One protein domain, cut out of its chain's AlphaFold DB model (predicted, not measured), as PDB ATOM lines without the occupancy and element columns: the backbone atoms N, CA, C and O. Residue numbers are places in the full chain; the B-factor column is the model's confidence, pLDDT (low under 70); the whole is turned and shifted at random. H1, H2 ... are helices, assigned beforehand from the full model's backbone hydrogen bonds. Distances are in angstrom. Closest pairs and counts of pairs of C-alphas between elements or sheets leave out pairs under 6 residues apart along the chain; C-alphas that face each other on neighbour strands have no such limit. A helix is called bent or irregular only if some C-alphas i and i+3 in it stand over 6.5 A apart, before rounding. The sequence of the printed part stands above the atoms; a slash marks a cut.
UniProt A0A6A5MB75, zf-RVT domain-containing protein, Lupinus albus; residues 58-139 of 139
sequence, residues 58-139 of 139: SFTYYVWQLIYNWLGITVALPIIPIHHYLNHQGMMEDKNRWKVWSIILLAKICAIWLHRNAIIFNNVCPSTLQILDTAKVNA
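This is residues 58 to 139 of the 139 residues of the protein "zf-RVT domain-containing protein" of Lupinus albus (UniProt A0A6A5MB75). One long helix, H3, makes the longest axis of the model, and a short helix, H4, folds back after it and crosses it steeply. A second short helix, H1, packs on H4, while H2 meets H1 only near residues 58 to 61 and leads through a tight link into H3. The beginning of H3 sticks out, with residues 93 to 100 standing free. The printed part has 82 residues with four named helices, in the order H1, H2, H3, H4, and no named strand, and its class is all helix. It is compact, with a radius of gyration of the C-alphas of 13.2 A, yet elongated in outline, spanning 40 by 26 by 20 A.

The printed part begins with H1, residues 58 to 70, and H1 and H4, residues 128 to 137, touch at a steep tilt of 43 degrees. These two run the same way, and their closest C-alphas are those of Val 63 and Thr 128, 5.6 A apart. H1 and H2, residues 81 to 90, only just touch, with 3 pairs of C-alphas within 8 A. H1 touches H2 with residues 58 to 61 alone, and the closest C-alphas are those of Tyr 61 and Pro 81, 6.2 A apart. H1 and H2 run the same way at a steep tilt of 48 degrees. H2 and H3, residues 95 to 122, are apart, although they follow each other in the chain, and H2 and H4 are apart too. H1 and H3 are close but not clearly touching, with the C-alphas of Thr 60 and Ile 112, the closest of the two, 7.6 A apart. H3 touches H4 with residues 107 to 115 alone, and the closest C-alphas are those of Ala 111 and Ala 135, 5.4 A apart. H3 and H4 run opposite ways at a steep tilt of 52 degrees. The helix packing is mostly crossed, which means that the helices that touch stand at large angles: of the 3 touching pairs, 0 are at a shallow tilt. In the backbone, every O i to N i+4 pair is within hydrogen-bond range in H1 and H4, against 4 of 6 in H2 and 22 of 24 in H3.

H1 runs from Ser 58, with its C-alpha at (226.641, 106.357, 183.626), to Trp 70, and is 18.7 A long from first to last C-alpha. H2 runs from Pro 81 to Gly 90 and measures 15.2 A in the same way. H3 runs from Lys 95, with its C-alpha at (217.546, 78.548, 178.833), to Asn 122; it has 28 residues, is the longest helix and measures 39.2 A. H4 runs from Thr 128 to Val 137, whose C-alpha is at (231.744, 88.290, 197.726), and measures 14.6 A. No helix is bent.

The two C-alphas farthest apart are those of Asp 94 and Asn 123, at 40.7 A. The C-alphas of Ser 58 and Ala 139, the first and last printed residues, are 23.1 A apart, and Ala 139 is the chain's last residue. The printed part has no cut. The link from H1 to H2, 10 residues, is short; the links from H2 to H3, 4 residues, and from H3 to H4, 5 residues, are tight. The mean pLDDT of the printed part is 78.7, and 20 residues are under 70: residues 74 to 83, 85 to 86, 88 to 93 and 138 to 139.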
ATOM      1  N   SER A  58     225.217 106.329 183.990       89.50
ATOM      2  CA  SER A  58     226.641 106.357 183.626       89.50
ATOM      3  C   SER A  58     227.530 105.693 184.685       89.50
ATOM      4  O   SER A  58     228.408 104.898 184.357       89.50
ATOM      5  N   PHE A  59     227.250 105.951 185.963       91.00
ATOM      6  CA  PHE A  59     227.956 105.337 187.084       91.00
ATOM      7  C   PHE A  59     227.758 103.815 187.121       91.00
ATOM      8  O   PHE A  59     228.724 103.054 187.171       91.00
ATOM      9  N   THR A  60     226.506 103.354 187.049       89.69
ATOM     10  CA  THR A  60     226.202 101.917 187.071       89.69
ATOM     11  C   THR A  60     226.726 101.206 185.825       89.69
ATOM     12  O   THR A  60     227.179 100.069 185.908       89.69
ATOM     13  N   TYR A  61     226.729 101.876 184.676       87.81
ATOM     14  CA  TYR A  61     227.330 101.358 183.453       87.81
ATOM     15  C   TYR A  61     228.825 101.055 183.644       87.81
ATOM     16  O   TYR A  61     229.277  99.965 183.297       87.81
ATOM     17  N   TYR A  62     229.576 101.952 184.292       88.25
ATOM     18  CA  TYR A  62     230.981 101.697 184.618       88.25
ATOM     19  C   TYR A  62     231.157 100.511 185.580       88.25
ATOM     20  O   TYR A  62     232.041  99.675 185.398       88.25
ATOM     21  N   VAL A  63     230.272 100.376 186.575       89.75
ATOM     22  CA  VAL A  63     230.246  99.202 187.467       89.75
ATOM     23  C   VAL A  63     230.048  97.910 186.669       89.75
ATOM     24  O   VAL A  63     230.759  96.931 186.899       89.75
ATOM     25  N   TRP A  64     229.135  97.904 185.697       87.12
ATOM     26  CA  TRP A  64     228.946  96.758 184.809       87.12
ATOM     27  C   TRP A  64     230.208  96.431 184.015       87.12
ATOM     28  O   TRP A  64     230.593  95.265 183.984       87.12
ATOM     29  N   GLN A  65     230.889  97.427 183.439       86.25
ATOM     30  CA  GLN A  65     232.161  97.215 182.735       86.25
ATOM     31  C   GLN A  65     233.196  96.515 183.627       86.25
ATOM     32  O   GLN A  65     233.802  95.530 183.205       86.25
ATOM     33  N   LEU A  66     233.347  96.961 184.878       87.88
ATOM     34  CA  LEU A  66     234.252  96.332 185.845       87.88
ATOM     35  C   LEU A  66     233.861  94.884 186.160       87.88
ATOM     36  O   LEU A  66     234.726  94.013 186.245       87.88
ATOM     37  N   ILE A  67     232.563  94.616 186.319       85.44
ATOM     38  CA  ILE A  67     232.051  93.270 186.586       85.44
ATOM     39  C   ILE A  67     232.316  92.339 185.401       85.44
ATOM     40  O   ILE A  67     232.793  91.226 185.612       85.44
ATOM     41  N   TYR A  68     232.021  92.763 184.170       83.62
ATOM     42  CA  TYR A  68     232.260  91.933 182.986       83.62
ATOM     43  C   TYR A  68     233.743  91.659 182.777       83.62
ATOM     44  O   TYR A  68     234.109  90.519 182.495       83.62
ATOM     45  N   ASN A  69     234.589  92.670 182.989       85.25
ATOM     46  CA  ASN A  69     236.035  92.503 182.954       85.25
ATOM     47  C   ASN A  69     236.509  91.481 184.000       85.25
ATOM     48  O   ASN A  69     237.291  90.593 183.683       85.25
ATOM     49  N   TRP A  70     235.985  91.551 185.229       84.81
ATOM     50  CA  TRP A  70     236.297  90.577 186.278       84.81
ATOM     51  C   TRP A  70     235.824  89.154 185.940       84.81
ATOM     52  O   TRP A  70     236.531  88.194 186.232       84.81
ATOM     53  N   LEU A  71     234.664  89.012 185.296       79.12
ATOM     54  CA  LEU A  71     234.140  87.717 184.855       79.12
ATOM     55  C   LEU A  71     234.845  87.164 183.600       79.12
ATOM     56  O   LEU A  71     234.517  86.061 183.167       79.12
ATOM     57  N   GLY A  72     235.775  87.909 182.988       79.31
ATOM     58  CA  GLY A  72     236.419  87.522 181.727       79.31
ATOM     59  C   GLY A  72     235.463  87.528 180.529       79.31
ATOM     60  O   GLY A  72     235.676  86.819 179.549       79.31
ATOM     61  N   ILE A  73     234.378  88.299 180.612       75.00
ATOM     62  CA  ILE A  73     233.309  88.302 179.617       75.00
ATOM     63  C   ILE A  73     233.553  89.432 178.626       75.00
ATOM     64  O   ILE A  73     233.321  90.606 178.913       75.00
ATOM     65  N   THR A  74     233.980  89.064 177.421       64.81
ATOM     66  CA  THR A  74     234.126  89.978 176.285       64.81
ATOM     67  C   THR A  74     232.766  90.226 175.637       64.81
ATOM     68  O   THR A  74     232.457  89.701 174.568       64.81
ATOM     69  N   VAL A  75     231.913  90.997 176.306       64.44
ATOM     70  CA  VAL A  75     230.696  91.538 175.691       64.44
ATOM     71  C   VAL A  75     231.029  92.923 175.157       64.44
ATOM     72  O   VAL A  75     231.607  93.742 175.873       64.44
ATOM     73  N   ALA A  76     230.658  93.193 173.904       58.88
ATOM     74  CA  ALA A  76     230.656  94.543 173.361       58.88
ATOM     75  C   ALA A  76     229.612  95.355 174.134       58.88
ATOM     76  O   ALA A  76     228.429  95.388 173.785       58.88
ATOM     77  N   LEU A  77     230.035  95.947 175.251       62.06
ATOM     78  CA  LEU A  77     229.202  96.889 175.968       62.06
ATOM     79  C   LEU A  77     228.975  98.057 175.021       62.06
ATOM     80  O   LEU A  77     229.941  98.666 174.554       62.06
ATOM     81  N   PRO A  78     227.717  98.333 174.665       61.34
ATOM     82  CA  PRO A  78     227.441  99.378 173.711       61.34
ATOM     83  C   PRO A  78     227.875 100.688 174.351       61.34
ATOM     84  O   PRO A  78     227.639 100.897 175.540       61.34
ATOM     85  N   ILE A  79     228.506 101.557 173.563       59.78
ATOM     86  CA  ILE A  79     229.033 102.862 174.003       59.78
ATOM     87  C   ILE A  79     227.951 103.681 174.730       59.78
ATOM     88  O   ILE A  79     228.245 104.518 175.577       59.78
ATOM     89  N   ILE A  80     226.683 103.407 174.418       67.00
ATOM     90  CA  ILE A  80     225.524 104.086 174.965       67.00
ATOM     91  C   ILE A  80     224.845 103.196 176.031       67.00
ATOM     92  O   ILE A  80     224.347 102.115 175.691       67.00
ATOM     93  N   PRO A  81     224.709 103.667 177.289       66.31
ATOM     94  CA  PRO A  81     224.106 102.911 178.390       66.31
ATOM     95  C   PRO A  81     222.699 102.359 178.111       66.31
ATOM     96  O   PRO A  81     222.349 101.287 178.583       66.31
ATOM     97  N   ILE A  82     221.872 103.026 177.299       64.69
ATOM     98  CA  ILE A  82     220.512 102.532 177.001       64.69
ATOM     99  C   ILE A  82     220.508 101.189 176.253       64.69
ATOM    100  O   ILE A  82     219.619 100.365 176.458       64.69
ATOM    101  N   HIS A  83     221.524 100.932 175.429       69.56
ATOM    102  CA  HIS A  83     221.647  99.680 174.687       69.56
ATOM    103  C   HIS A  83     222.132  98.527 175.579       69.56
ATOM    104  O   HIS A  83     221.968  97.363 175.215       69.56
ATOM    105  N   HIS A  84     222.685  98.821 176.762       72.62
ATOM    106  CA  HIS A  84     223.073  97.805 177.746       72.62
ATOM    107  C   HIS A  84     221.867  96.968 178.181       72.62
ATOM    108  O   HIS A  84     221.954  95.745 178.242       72.62
ATOM    109  N   TYR A  85     220.718  97.619 178.380       69.56
ATOM    110  CA  TYR A  85     219.452  96.950 178.678       69.56
ATOM    111  C   TYR A  85     219.037  95.961 177.575       69.56
ATOM    112  O   TYR A  85     218.654  94.833 177.874       69.56
ATOM    113  N   LEU A  86     219.150  96.360 176.304       69.75
ATOM    114  CA  LEU A  86     218.762  95.524 175.162       69.75
ATOM    115  C   LEU A  86     219.666  94.292 175.016       69.75
ATOM    116  O   LEU A  86     219.173  93.194 174.768       69.75
ATOM    117  N   ASN A  87     220.974  94.446 175.244       71.31
ATOM    118  CA  ASN A  87     221.903  93.316 175.217       71.31
ATOM    119  C   ASN A  87     221.588  92.280 176.302       71.31
ATOM    120  O   ASN A  87     221.623  91.084 176.027       71.31
ATOM    121  N   HIS A  88     221.216  92.718 177.509       69.62
ATOM    122  CA  HIS A  88     220.766  91.806 178.567       69.62
ATOM    123  C   HIS A  88     219.508  91.023 178.184       69.62
ATOM    124  O   HIS A  88     219.398  89.849 178.530       69.62
ATOM    125  N   GLN A  89     218.580  91.635 177.441       67.50
ATOM    126  CA  GLN A  89     217.396  90.934 176.934       67.50
ATOM    127  C   GLN A  89     217.755  89.874 175.881       67.50
ATOM    128  O   GLN A  89     217.204  88.778 175.919       67.50
ATOM    129  N   GLY A  90     218.709  90.152 174.987       66.81
ATOM    130  CA  GLY A  90     219.162  89.185 173.976       66.81
ATOM    131  C   GLY A  90     219.833  87.932 174.561       66.81
ATOM    132  O   GLY A  90     219.811  86.870 173.951       66.81
ATOM    133  N   MET A  91     220.374  88.007 175.783       65.12
ATOM    134  CA  MET A  91     220.980  86.853 176.469       65.12
ATOM    135  C   MET A  91     219.949  85.849 177.025       65.12
ATOM    136  O   MET A  91     220.343  84.820 177.579       65.12
ATOM    137  N   MET A  92     218.646  86.118 176.882       63.50
ATOM    138  CA  MET A  92     217.554  85.288 177.410       63.50
ATOM    139  C   MET A  92     217.184  84.076 176.533       63.50
ATOM    140  O   MET A  92     216.368  83.256 176.955       63.50
ATOM    141  N   GLU A  93     217.757  83.933 175.334       62.88
ATOM    142  CA  GLU A  93     217.351  82.898 174.365       62.88
ATOM    143  C   GLU A  93     217.850  81.479 174.717       62.88
ATOM    144  O   GLU A  93     217.175  80.489 174.428       62.88
ATOM    145  N   ASP A  94     218.987  81.352 175.412       73.12
ATOM    146  CA  ASP A  94     219.516  80.065 175.884       73.12
ATOM    147  C   ASP A  94     219.084  79.796 177.334       73.12
ATOM    148  O   ASP A  94     219.607  80.385 178.282       73.12
ATOM    149  N   LYS A  95     218.150  78.856 177.523       72.88
ATOM    150  CA  LYS A  95     217.546  78.548 178.833       72.88
ATOM    151  C   LYS A  95     218.541  78.064 179.894       72.88
ATOM    152  O   LYS A  95     218.305  78.304 181.079       72.88
ATOM    153  N   ASN A  96     219.612  77.363 179.514       71.50
ATOM    154  CA  ASN A  96     220.587  76.850 180.482       71.50
ATOM    155  C   ASN A  96     221.578  77.940 180.880       71.50
ATOM    156  O   ASN A  96     221.839  78.133 182.069       71.50
ATOM    157  N   ARG A  97     222.068  78.709 179.902       72.00
ATOM    158  CA  ARG A  97     222.933  79.865 180.172       72.00
ATOM    159  C   ARG A  97     222.179  80.940 180.949       72.00
ATOM    160  O   ARG A  97     222.746  81.520 181.871       72.00
ATOM    161  N   TRP A  98     220.893  81.138 180.658       75.06
ATOM    162  CA  TRP A  98     220.030  82.100 181.340       75.06
ATOM    163  C   TRP A  98     219.944  81.870 182.850       75.06
ATOM    164  O   TRP A  98     219.980  82.836 183.604       75.06
ATOM    165  N   LYS A  99     219.872  80.618 183.324       75.44
ATOM    166  CA  LYS A  99     219.811  80.331 184.771       75.44
ATOM    167  C   LYS A  99     221.052  80.841 185.501       75.44
ATOM    168  O   LYS A  99     220.929  81.544 186.500       75.44
ATOM    169  N   VAL A 100     222.233  80.524 184.972       76.25
ATOM    170  CA  VAL A 100     223.515  80.975 185.535       76.25
ATOM    171  C   VAL A 100     223.624  82.497 185.445       76.25
ATOM    172  O   VAL A 100     223.941  83.165 186.428       76.25
ATOM    173  N   TRP A 101     223.267  83.060 184.291       77.62
ATOM    174  CA  TRP A 101     223.260  84.503 184.076       77.62
ATOM    175  C   TRP A 101     222.300  85.254 184.995       77.62
ATOM    176  O   TRP A 101     222.656  86.321 185.483       77.62
ATOM    177  N   SER A 102     221.128  84.693 185.285       78.44
ATOM    178  CA  SER A 102     220.135  85.284 186.188       78.44
ATOM    179  C   SER A 102     220.663  85.394 187.612       78.44
ATOM    180  O   SER A 102     220.435  86.407 188.266       78.44
ATOM    181  N   ILE A 103     221.389  84.377 188.087       79.88
ATOM    182  CA  ILE A 103     221.989  84.376 189.429       79.88
ATOM    183  C   ILE A 103     223.068  85.455 189.516       79.88
ATOM    184  O   ILE A 103     223.050  86.271 190.439       79.88
ATOM    185  N   ILE A 104     223.958  85.512 188.518       80.06
ATOM    186  CA  ILE A 104     224.994  86.547 188.435       80.06
ATOM    187  C   ILE A 104     224.331  87.928 188.412       80.06
ATOM    188  O   ILE A 104     224.641  88.765 189.256       80.06
ATOM    189  N   LEU A 105     223.385  88.155 187.497       80.12
ATOM    190  CA  LEU A 105     222.665  89.418 187.349       80.12
ATOM    191  C   LEU A 105     222.007  89.847 188.667       80.12
ATOM    192  O   LEU A 105     222.154  91.001 189.072       80.12
ATOM    193  N   LEU A 106     221.342  88.919 189.358       82.12
ATOM    194  CA  LEU A 106     220.698  89.174 190.642       82.12
ATOM    195  C   LEU A 106     221.710  89.621 191.700       82.12
ATOM    196  O   LEU A 106     221.495  90.652 192.334       82.12
ATOM    197  N   ALA A 107     222.833  88.912 191.850       83.19
ATOM    198  CA  ALA A 107     223.881  89.279 192.802       83.19
ATOM    199  C   ALA A 107     224.436  90.691 192.533       83.19
ATOM    200  O   ALA A 107     224.659  91.471 193.464       83.19
ATOM    201  N   LYS A 108     224.604  91.064 191.256       83.44
ATOM    202  CA  LYS A 108     225.087  92.403 190.875       83.44
ATOM    203  C   LYS A 108     224.049  93.493 191.129       83.44
ATOM    204  O   LYS A 108     224.392  94.528 191.697       83.44
ATOM    205  N   ILE A 109     222.787  93.250 190.772       86.25
ATOM    206  CA  ILE A 109     221.669  94.156 191.077       86.25
ATOM    207  C   ILE A 109     221.566  94.373 192.589       86.25
ATOM    208  O   ILE A 109     221.431  95.516 193.026       86.25
ATOM    209  N   CYS A 110     221.710  93.313 193.388       85.88
ATOM    210  CA  CYS A 110     221.735  93.409 194.844       85.88
ATOM    211  C   CYS A 110     222.882  94.290 195.347       85.88
ATOM    212  O   CYS A 110     222.646  95.174 196.165       85.88
ATOM    213  N   ALA A 111     224.106  94.099 194.849       88.50
ATOM    214  CA  ALA A 111     225.254  94.909 195.260       88.50
ATOM    215  C   ALA A 111     225.061  96.402 194.931       88.50
ATOM    216  O   ALA A 111     225.284  97.261 195.787       88.50
ATOM    217  N   ILE A 112     224.579  96.716 193.723       89.56
ATOM    218  CA  ILE A 112     224.259  98.092 193.308       89.56
ATOM    219  C   ILE A 112     223.172  98.680 194.217       89.56
ATOM    220  O   ILE A 112     223.299  99.803 194.704       89.56
ATOM    221  N   TRP A 113     222.111  97.915 194.477       89.31
ATOM    222  CA  TRP A 113     221.003  98.340 195.328       89.31
ATOM    223  C   TRP A 113     221.436  98.615 196.773       89.31
ATOM    224  O   TRP A 113     221.072  99.643 197.349       89.31
ATOM    225  N   LEU A 114     222.246  97.726 197.350       87.94
ATOM    226  CA  LEU A 114     222.795  97.882 198.695       87.94
ATOM    227  C   LEU A 114     223.660  99.141 198.799       87.94
ATOM    228  O   LEU A 114     223.477  99.920 199.735       87.94
ATOM    229  N   HIS A 115     224.533  99.393 197.818       89.38
ATOM    230  CA  HIS A 115     225.366 100.600 197.815       89.38
ATOM    231  C   HIS A 115     224.530 101.871 197.672       89.38
ATOM    232  O   HIS A 115     224.746 102.837 198.398       89.38
ATOM    233  N   ARG A 116     223.505 101.857 196.812       89.88
ATOM    234  CA  ARG A 116     222.541 102.964 196.698       89.88
ATOM    235  C   ARG A 116     221.865 103.263 198.037       89.88
ATOM    236  O   ARG A 116     221.706 104.427 198.397       89.88
ATOM    237  N   ASN A 117     221.466 102.237 198.785       88.44
ATOM    238  CA  ASN A 117     220.866 102.431 200.106       88.44
ATOM    239  C   ASN A 117     221.878 102.980 201.116       88.44
ATOM    240  O   ASN A 117     221.521 103.853 201.901       88.44
ATOM    241  N   ALA A 118     223.135 102.537 201.071       87.00
ATOM    242  CA  ALA A 118     224.190 103.099 201.910       87.00
ATOM    243  C   ALA A 118     224.439 104.591 201.613       87.00
ATOM    244  O   ALA A 118     224.637 105.367 202.546       87.00
ATOM    245  N   ILE A 119     224.357 105.018 200.349       88.31
ATOM    246  CA  ILE A 119     224.444 106.442 199.985       88.31
ATOM    247  C   ILE A 119     223.315 107.239 200.655       88.31
ATOM    248  O   ILE A 119     223.567 108.280 201.249       88.31
ATOM    249  N   ILE A 120     222.079 106.738 200.607       85.25
ATOM    250  CA  ILE A 120     220.906 107.470 201.115       85.25
ATOM    251  C   ILE A 120     220.814 107.470 202.637       85.25
ATOM    252  O   ILE A 120     220.481 108.494 203.225       85.25
ATOM    253  N   PHE A 121     221.033 106.321 203.274       83.12
ATOM    254  CA  PHE A 121     220.780 106.157 204.706       83.12
ATOM    255  C   PHE A 121     222.030 106.365 205.559       83.12
ATOM    256  O   PHE A 121     221.910 106.768 206.713       83.12
ATOM    257  N   ASN A 122     223.216 106.123 204.994       84.88
ATOM    258  CA  ASN A 122     224.484 106.180 205.722       84.88
ATOM    259  C   ASN A 122     225.424 107.285 205.201       84.88
ATOM    260  O   ASN A 122     226.561 107.358 205.658       84.88
ATOM    261  N   ASN A 123     224.981 108.128 204.254       82.06
ATOM    262  CA  ASN A 123     225.779 109.198 203.632       82.06
ATOM    263  C   ASN A 123     227.134 108.721 203.073       82.06
ATOM    264  O   ASN A 123     228.126 109.450 203.091       82.06
ATOM    265  N   VAL A 124     227.190 107.478 202.587       85.31
ATOM    266  CA  VAL A 124     228.395 106.920 201.961       85.31
ATOM    267  C   VAL A 124     228.599 107.553 200.581       85.31
ATOM    268  O   VAL A 124     227.636 107.812 199.863       85.31
ATOM    269  N   CYS A 125     229.849 107.784 200.175       86.12
ATOM    270  CA  CYS A 125     230.145 108.282 198.832       86.12
ATOM    271  C   CYS A 125     229.961 107.187 197.757       86.12
ATOM    272  O   CYS A 125     230.259 106.011 197.996       86.12
ATOM    273  N   PRO A 126     229.515 107.540 196.539       86.69
ATOM    274  CA  PRO A 126     229.429 106.584 195.439       86.69
ATOM    275  C   PRO A 126     230.827 106.048 195.085       86.69
ATOM    276  O   PRO A 126     231.726 106.808 194.738       86.69
ATOM    277  N   SER A 127     231.013 104.726 195.177       90.00
ATOM    278  CA  SER A 127     232.289 104.054 194.905       90.00
ATOM    279  C   SER A 127     232.061 102.806 194.063       90.00
ATOM    280  O   SER A 127     231.380 101.866 194.471       90.00
ATOM    281  N   THR A 128     232.639 102.797 192.865       88.88
ATOM    282  CA  THR A 128     232.504 101.695 191.903       88.88
ATOM    283  C   THR A 128     233.272 100.451 192.359       88.88
ATOM    284  O   THR A 128     232.814  99.331 192.142       88.88
ATOM    285  N   LEU A 129     234.389 100.645 193.069       87.88
ATOM    286  CA  LEU A 129     235.210  99.572 193.634       87.88
ATOM    287  C   LEU A 129     234.497  98.841 194.776       87.88
ATOM    288  O   LEU A 129     234.474  97.616 194.792       87.88
ATOM    289  N   GLN A 130     233.839  99.573 195.682       86.88
ATOM    290  CA  GLN A 130     233.093  98.956 196.788       86.88
ATOM    291  C   GLN A 130     231.928  98.097 196.285       86.88
ATOM    292  O   GLN A 130     231.677  97.009 196.812       86.88
ATOM    293  N   ILE A 131     231.245  98.551 195.228       86.56
ATOM    294  CA  ILE A 131     230.187  97.765 194.583       86.56
ATOM    295  C   ILE A 131     230.775  96.512 193.940       86.56
ATOM    296  O   ILE A 131     230.207  95.433 194.099       86.56
ATOM    297  N   LEU A 132     231.911  96.635 193.246       87.12
ATOM    298  CA  LEU A 132     232.590  95.497 192.636       87.12
ATOM    299  C   LEU A 132     232.988  94.453 193.687       87.12
ATOM    300  O   LEU A 132     232.720  93.271 193.487       87.12
ATOM    301  N   ASP A 133     233.582  94.862 194.804       86.56
ATOM    302  CA  ASP A 133     234.030  93.930 195.841       86.56
ATOM    303  C   ASP A 133     232.851  93.253 196.545       86.56
ATOM    304  O   ASP A 133     232.836  92.030 196.687       86.56
ATOM    305  N   THR A 134     231.791  94.004 196.851       83.69
ATOM    306  CA  THR A 134     230.528  93.432 197.355       83.69
ATOM    307  C   THR A 134     229.938  92.437 196.357       83.69
ATOM    308  O   THR A 134     229.443  91.372 196.725       83.69
ATOM    309  N   ALA A 135     230.003  92.758 195.068       81.81
ATOM    310  CA  ALA A 135     229.516  91.898 194.010       81.81
ATOM    311  C   ALA A 135     230.356  90.625 193.826       81.81
ATOM    312  O   ALA A 135     229.809  89.639 193.337       81.81
ATOM    313  N   LYS A 136     231.653  90.637 194.155       79.88
ATOM    314  CA  LYS A 136     232.523  89.448 194.136       79.88
ATOM    315  C   LYS A 136     232.239  88.519 195.310       79.88
ATOM    316  O   LYS A 136     232.221  87.317 195.117       79.88
ATOM    317  N   VAL A 137     232.005  89.074 196.502       71.88
ATOM    318  CA  VAL A 137     231.744  88.290 197.726       71.88
ATOM    319  C   VAL A 137     230.408  87.540 197.661       71.88
ATOM    320  O   VAL A 137     230.272  86.482 198.261       71.88
ATOM    321  N   ASN A 138     229.428  88.080 196.932       58.12
ATOM    322  CA  ASN A 138     228.089  87.496 196.793       58.12
ATOM    323  C   ASN A 138     227.897  86.648 195.515       58.12
ATOM    324  O   ASN A 138     226.755  86.321 195.189       58.12
ATOM    325  N   ALA A 139     228.965  86.371 194.759       52.88
ATOM    326  CA  ALA A 139     228.944  85.564 193.534       52.88
ATOM    327  C   ALA A 139     229.574  84.191 193.783       52.88
ATOM    328  O   ALA A 139     229.026  83.212 193.232       52.88
TER     329      ALA A 139